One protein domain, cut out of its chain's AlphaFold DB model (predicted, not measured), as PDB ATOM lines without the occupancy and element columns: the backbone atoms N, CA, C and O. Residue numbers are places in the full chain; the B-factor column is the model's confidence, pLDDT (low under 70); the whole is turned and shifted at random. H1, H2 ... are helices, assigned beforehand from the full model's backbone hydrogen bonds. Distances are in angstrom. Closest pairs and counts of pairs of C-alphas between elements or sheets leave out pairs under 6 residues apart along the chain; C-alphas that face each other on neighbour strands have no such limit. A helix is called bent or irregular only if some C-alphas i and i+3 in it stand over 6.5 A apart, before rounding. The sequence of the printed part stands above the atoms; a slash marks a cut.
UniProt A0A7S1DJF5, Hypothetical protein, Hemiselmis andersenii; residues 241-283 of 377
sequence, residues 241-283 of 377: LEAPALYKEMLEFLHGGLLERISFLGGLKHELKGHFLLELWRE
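What this domain is: This is residues 241 to 283 of the 377 residues of the protein "Hypothetical protein" of Hemiselmis andersenii (UniProt A0A7S1DJF5). Two helices cross near their middles: the long, kinked H1 lies along the longest axis, and the shorter H3 packs across it almost at a right angle. Between them the chain runs past the last residue of H1, makes the short helix H2 at the far end of the long axis, and loops back to H3, while residues 241 to 246 stick out at the opposite end. The printed part has 43 residues with three named helices, in the order H1, H2, H3, and no named strand; the class is all helix, with 31 residues in the named helices. The whole is compact, with a radius of gyration of the C-alphas of 10.3 A, yet elongated in outline, with spans of 32 by 18 by 18 A.

Where its parts are: The printed part begins at Leu 241, and H1 follows as residues 244 to 259, from C-alpha 244 at (-41.028, -9.412, -15.832) to C-alpha 259 at (-21.823, -12.751, -19.009), 19.8 A from first to last C-alpha. H1 has a kink of 43 degrees near residue 253 and is irregular, with C-alphas 254 and 257 at 7.3 A from each other. H2 is residues 263 to 266, 5.5 A from first to last C-alpha. H3 is residues 273 to 283, 15.5 A from first to last C-alpha, and ends with C-alpha 283 at (-26.745, -0.595, -21.226).

How they stand to each other: H1 and H3 touch, with 6 pairs of C-alphas within 8 A; their closest C-alphas, those of Leu 251 and Leu 278, are 7.2 A apart. Their lines stand about perpendicular, at 85 degrees. H1 and H2 are close but not clearly touching, and their closest C-alphas, those of Leu 259 and Leu 265, are 6.6 A apart. H2 and H3 are only just apart, with their closest C-alphas at 8.1 A. In H3 every pair of O i and N i+4 is within hydrogen-bond range; in H1 10 of 12 such pairs are, and H2 is too short for such a pair.

The domain as a whole: The two C-alphas farthest apart, those of Glu 242 and Ser 263, are 32.5 A from each other, and the first and last printed C-alphas, 241 and 283, are 16.2 A apart. Residues 241 to 246, of which 244 to 246 belong to H1, stand free. The printed part has no cut. The link from H1 to H2, with 3 residues, is tight; the link from H2 to H3, with 6 residues, is short. The mean pLDDT of the printed part is 72.8, and the model's confidence is under 70 at residue 256, residues 263 to 264, 266 to 269, 271 to 272 and 274 to 275.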
ATOM      1  N   LEU A 241     -41.743  -7.827 -21.882       73.69
ATOM      2  CA  LEU A 241     -41.691  -6.727 -20.907       73.69
ATOM      3  C   LEU A 241     -42.919  -6.717 -19.978       73.69
ATOM      4  O   LEU A 241     -42.803  -6.367 -18.805       73.69
ATOM      5  N   GLU A 242     -44.080  -7.161 -20.471       76.31
ATOM      6  CA  GLU A 242     -45.324  -7.288 -19.696       76.31
ATOM      7  C   GLU A 242     -45.296  -8.434 -18.660       76.31
ATOM      8  O   GLU A 242     -46.120  -8.459 -17.744       76.31
ATOM      9  N   ALA A 243     -44.341  -9.367 -18.761       82.56
ATOM     10  CA  ALA A 243     -44.147 -10.500 -17.852       82.56
ATOM     11  C   ALA A 243     -42.708 -10.516 -17.283       82.56
ATOM     12  O   ALA A 243     -41.878 -11.328 -17.704       82.56
ATOM     13  N   PRO A 244     -42.402  -9.675 -16.274       76.50
ATOM     14  CA  PRO A 244     -41.028  -9.412 -15.832       76.50
ATOM     15  C   PRO A 244     -40.257 -10.648 -15.352       76.50
ATOM     16  O   PRO A 244     -39.053 -10.752 -15.566       76.50
ATOM     17  N   ALA A 245     -40.946 -11.603 -14.717       79.56
ATOM     18  CA  ALA A 245     -40.325 -12.841 -14.244       79.56
ATOM     19  C   ALA A 245     -39.851 -13.731 -15.405       79.56
ATOM     20  O   ALA A 245     -38.747 -14.265 -15.355       79.56
ATOM     21  N   LEU A 246     -40.658 -13.836 -16.467       80.50
ATOM     22  CA  LEU A 246     -40.331 -14.629 -17.653       80.50
ATOM     23  C   LEU A 246     -39.268 -13.937 -18.511       80.50
ATOM     24  O   LEU A 246     -38.360 -14.591 -19.014       80.50
ATOM     25  N   TYR A 247     -39.355 -12.611 -18.640       77.81
ATOM     26  CA  TYR A 247     -38.328 -11.799 -19.290       77.81
ATOM     27  C   TYR A 247     -36.958 -12.004 -18.637       77.81
ATOM     28  O   TYR A 247     -35.975 -12.275 -19.323       77.81
ATOM     29  N   LYS A 248     -36.914 -11.958 -17.299       74.38
ATOM     30  CA  LYS A 248     -35.708 -12.231 -16.518       74.38
ATOM     31  C   LYS A 248     -35.156 -13.635 -16.776       74.38
ATOM     32  O   LYS A 248     -33.979 -13.760 -17.090       74.38
ATOM     33  N   GLU A 249     -35.991 -14.668 -16.685       80.25
ATOM     34  CA  GLU A 249     -35.571 -16.060 -16.912       80.25
ATOM     35  C   GLU A 249     -35.032 -16.272 -18.339       80.25
ATOM     36  O   GLU A 249     -34.019 -16.944 -18.538       80.25
ATOM     37  N   MET A 250     -35.655 -15.649 -19.345       78.94
ATOM     38  CA  MET A 250     -35.186 -15.724 -20.731       78.94
ATOM     39  C   MET A 250     -33.865 -14.992 -20.953       78.94
ATOM     40  O   MET A 250     -32.996 -15.528 -21.637       78.94
ATOM     41  N   LEU A 251     -33.679 -13.806 -20.373       73.88
ATOM     42  CA  LEU A 251     -32.400 -13.098 -20.454       73.88
ATOM     43  C   LEU A 251     -31.282 -13.856 -19.731       73.88
ATOM     44  O   LEU A 251     -30.169 -13.942 -20.250       73.88
ATOM     45  N   GLU A 252     -31.574 -14.458 -18.575       74.00
ATOM     46  CA  GLU A 252     -30.635 -15.341 -17.876       74.00
ATOM     47  C   GLU A 252     -30.253 -16.548 -18.749       74.00
ATOM     48  O   GLU A 252     -29.074 -16.884 -18.848       74.00
ATOM     49  N   PHE A 253     -31.206 -17.157 -19.458       79.75
ATOM     50  CA  PHE A 253     -30.918 -18.266 -20.370       79.75
ATOM     51  C   PHE A 253     -30.103 -17.843 -21.605       79.75
ATOM     52  O   PHE A 253     -29.170 -18.543 -21.999       79.75
ATOM     53  N   LEU A 254     -30.442 -16.710 -22.227       75.44
ATOM     54  CA  LEU A 254     -29.797 -16.237 -23.458       75.44
ATOM     55  C   LEU A 254     -28.392 -15.680 -23.210       75.44
ATOM     56  O   LEU A 254     -27.474 -15.942 -23.989       75.44
ATOM     57  N   HIS A 255     -28.220 -14.913 -22.130       73.81
ATOM     58  CA  HIS A 255     -27.013 -14.116 -21.896       73.81
ATOM     59  C   HIS A 255     -26.258 -14.502 -20.629       73.81
ATOM     60  O   HIS A 255     -25.080 -14.162 -20.517       73.81
ATOM     61  N   GLY A 256     -26.869 -15.254 -19.709       68.19
ATOM     62  CA  GLY A 256     -26.219 -15.675 -18.468       68.19
ATOM     63  C   GLY A 256     -24.907 -16.405 -18.738       68.19
ATOM     64  O   GLY A 256     -23.868 -16.014 -18.222       68.19
ATOM     65  N   GLY A 257     -24.901 -17.369 -19.664       72.62
ATOM     66  CA  GLY A 257     -23.679 -18.098 -20.017       72.62
ATOM     67  C   GLY A 257     -22.593 -17.259 -20.707       72.62
ATOM     68  O   GLY A 257     -21.429 -17.655 -20.679       72.62
ATOM     69  N   LEU A 258     -22.941 -16.129 -21.336       73.31
ATOM     70  CA  LEU A 258     -21.979 -15.206 -21.951       73.31
ATOM     71  C   LEU A 258     -21.380 -14.277 -20.887       73.31
ATOM     72  O   LEU A 258     -20.165 -14.136 -20.804       73.31
ATOM     73  N   LEU A 259     -22.234 -13.686 -20.051       73.06
ATOM     74  CA  LEU A 259     -21.823 -12.751 -19.009       73.06
ATOM     75  C   LEU A 259     -21.068 -13.450 -17.872       73.06
ATOM     76  O   LEU A 259     -20.127 -12.887 -17.328       73.06
ATOM     77  N   GLU A 260     -21.411 -14.694 -17.536       70.06
ATOM     78  CA  GLU A 260     -20.707 -15.455 -16.495       70.06
ATOM     79  C   GLU A 260     -19.307 -15.926 -16.900       70.06
ATOM     80  O   GLU A 260     -18.493 -16.213 -16.023       70.06
ATOM     81  N   ARG A 261     -18.998 -15.981 -18.203       70.12
ATOM     82  CA  ARG A 261     -17.640 -16.278 -18.695       70.12
ATOM     83  C   ARG A 261     -16.668 -15.127 -18.477       70.12
ATOM     84  O   ARG A 261     -15.459 -15.338 -18.522       70.12
ATOM     85  N   ILE A 262     -17.182 -13.929 -18.223       71.06
ATOM     86  CA  ILE A 262     -16.360 -12.772 -17.907       71.06
ATOM     87  C   ILE A 262     -15.803 -12.963 -16.502       71.06
ATOM     88  O   ILE A 262     -16.562 -13.071 -15.538       71.06
ATOM     89  N   SER A 263     -14.476 -12.984 -16.388       66.44
ATOM     90  CA  SER A 263     -13.744 -13.318 -15.160       66.44
ATOM     91  C   SER A 263     -14.261 -12.582 -13.918       66.44
ATOM     92  O   SER A 263     -14.512 -13.214 -12.892       66.44
ATOM     93  N   PHE A 264     -14.500 -11.270 -14.015       67.44
ATOM     94  CA  PHE A 264     -15.002 -10.485 -12.883       67.44
ATOM     95  C   PHE A 264     -16.493 -10.706 -12.587       67.44
ATOM     96  O   PHE A 264     -16.876 -10.776 -11.421       67.44
ATOM     97  N   LEU A 265     -17.341 -10.862 -13.611       70.56
ATOM     98  CA  LEU A 265     -18.783 -11.072 -13.422       70.56
ATOM     99  C   LEU A 265     -19.089 -12.472 -12.895       70.56
ATOM    100  O   LEU A 265     -19.968 -12.636 -12.050       70.56
ATOM    101  N   GLY A 266     -18.353 -13.486 -13.353       66.56
ATOM    102  CA  GLY A 266     -18.463 -14.858 -12.866       66.56
ATOM    103  C   GLY A 266     -18.133 -14.980 -11.375       66.56
ATOM    104  O   GLY A 266     -18.785 -15.747 -10.664       66.56
ATOM    105  N   GLY A 267     -17.179 -14.176 -10.890       66.56
ATOM    106  CA  GLY A 267     -16.735 -14.151  -9.494       66.56
ATOM    107  C   GLY A 267     -17.682 -13.453  -8.510       66.56
ATOM    108  O   GLY A 267     -17.539 -13.645  -7.300       66.56
ATOM    109  N   LEU A 268     -18.664 -12.681  -8.990       68.94
ATOM    110  CA  LEU A 268     -19.628 -11.988  -8.131       68.94
ATOM    111  C   LEU A 268     -20.527 -12.998  -7.403       68.94
ATOM    112  O   LEU A 268     -21.414 -13.613  -7.995       68.94
ATOM    113  N   LYS A 269     -20.331 -13.146  -6.090       65.00
ATOM    114  CA  LYS A 269     -21.197 -13.940  -5.207       65.00
ATOM    115  C   LYS A 269     -22.133 -13.007  -4.447       65.00
ATOM    116  O   LYS A 269     -21.875 -12.667  -3.298       65.00
ATOM    117  N   HIS A 270     -23.196 -12.561  -5.109       71.94
ATOM    118  CA  HIS A 270     -24.194 -11.677  -4.510       71.94
ATOM    119  C   HIS A 270     -25.605 -12.051  -4.974       71.94
ATOM    120  O   HIS A 270     -25.800 -12.396  -6.138       71.94
ATOM    121  N   GLU A 271     -26.601 -11.938  -4.091       67.56
ATOM    122  CA  GLU A 271     -28.006 -12.264  -4.404       67.56
ATOM    123  C   GLU A 271     -28.568 -11.407  -5.554       67.56
ATOM    124  O   GLU A 271     -29.407 -11.856  -6.331       67.56
ATOM    125  N   LEU A 272     -28.045 -10.187  -5.717       66.69
ATOM    126  CA  LEU A 272     -28.422  -9.255  -6.790       66.69
ATOM    127  C   LEU A 272     -27.622  -9.423  -8.092       66.69
ATOM    128  O   LEU A 272     -27.827  -8.635  -9.013       66.69
ATOM    129  N   LYS A 273     -26.740 -10.431  -8.211       70.94
ATOM    130  CA  LYS A 273     -25.936 -10.667  -9.427       70.94
ATOM    131  C   LYS A 273     -26.814 -10.686 -10.679       70.94
ATOM    132  O   LYS A 273     -26.532  -9.968 -11.628       70.94
ATOM    133  N   GLY A 274     -27.912 -11.445 -10.651       67.00
ATOM    134  CA  GLY A 274     -28.839 -11.529 -11.781       67.00
ATOM    135  C   GLY A 274     -29.425 -10.168 -12.168       67.00
ATOM    136  O   GLY A 274     -29.431  -9.826 -13.340       67.00
ATOM    137  N   HIS A 275     -29.840  -9.345 -11.196       68.44
ATOM    138  CA  HIS A 275     -30.369  -8.003 -11.479       68.44
ATOM    139  C   HIS A 275     -29.314  -7.096 -12.123       68.44
ATOM    140  O   HIS A 275     -29.588  -6.450 -13.130       68.44
ATOM    141  N   PHE A 276     -28.098  -7.098 -11.577       73.25
ATOM    142  CA  PHE A 276     -26.988  -6.319 -12.113       73.25
ATOM    143  C   PHE A 276     -26.627  -6.734 -13.545       73.25
ATOM    144  O   PHE A 276     -26.428  -5.874 -14.392       73.25
ATOM    145  N   LEU A 277     -26.598  -8.036 -13.846       72.81
ATOM    146  CA  LEU A 277     -26.313  -8.534 -15.196       72.81
ATOM    147  C   LEU A 277     -27.371  -8.110 -16.224       72.81
ATOM    148  O   LEU A 277     -27.025  -7.823 -17.366       72.81
ATOM    149  N   LEU A 278     -28.643  -8.050 -15.825       70.44
ATOM    150  CA  LEU A 278     -29.739  -7.605 -16.696       70.44
ATOM    151  C   LEU A 278     -29.660  -6.105 -16.986       70.44
ATOM    152  O   LEU A 278     -29.877  -5.675 -18.116       70.44
ATOM    153  N   GLU A 279     -29.347  -5.309 -15.966       72.25
ATOM    154  CA  GLU A 279     -29.153  -3.866 -16.104       72.25
ATOM    155  C   GLU A 279     -27.910  -3.556 -16.942       72.25
ATOM    156  O   GLU A 279     -27.965  -2.729 -17.848       72.25
ATOM    157  N   LEU A 280     -26.831  -4.315 -16.729       75.25
ATOM    158  CA  LEU A 280     -25.626  -4.260 -17.543       75.25
ATOM    159  C   LEU A 280     -25.944  -4.553 -19.009       75.25
ATOM    160  O   LEU A 280     -25.570  -3.762 -19.866       75.25
ATOM    161  N   TRP A 281     -26.661  -5.650 -19.281       75.81
ATOM    162  CA  TRP A 281     -27.073  -6.042 -20.630       75.81
ATOM    163  C   TRP A 281     -27.847  -4.929 -21.339       75.81
ATOM    164  O   TRP A 281     -27.547  -4.617 -22.486       75.81
ATOM    165  N   ARG A 282     -28.795  -4.290 -20.644       72.56
ATOM    166  CA  ARG A 282     -29.592  -3.180 -21.189       72.56
ATOM    167  C   ARG A 282     -28.769  -1.954 -21.584       72.56
ATOM    168  O   ARG A 282     -29.183  -1.228 -22.481       72.56
ATOM    169  N   GLU A 283     -27.652  -1.705 -20.909       76.69
ATOM    170  CA  GLU A 283     -26.745  -0.595 -21.226       76.69
ATOM    171  C   GLU A 283     -25.696  -0.970 -22.287       76.69
ATOM    172  O   GLU A 283     -25.006  -0.094 -22.819       76.69
TER     173      GLU A 283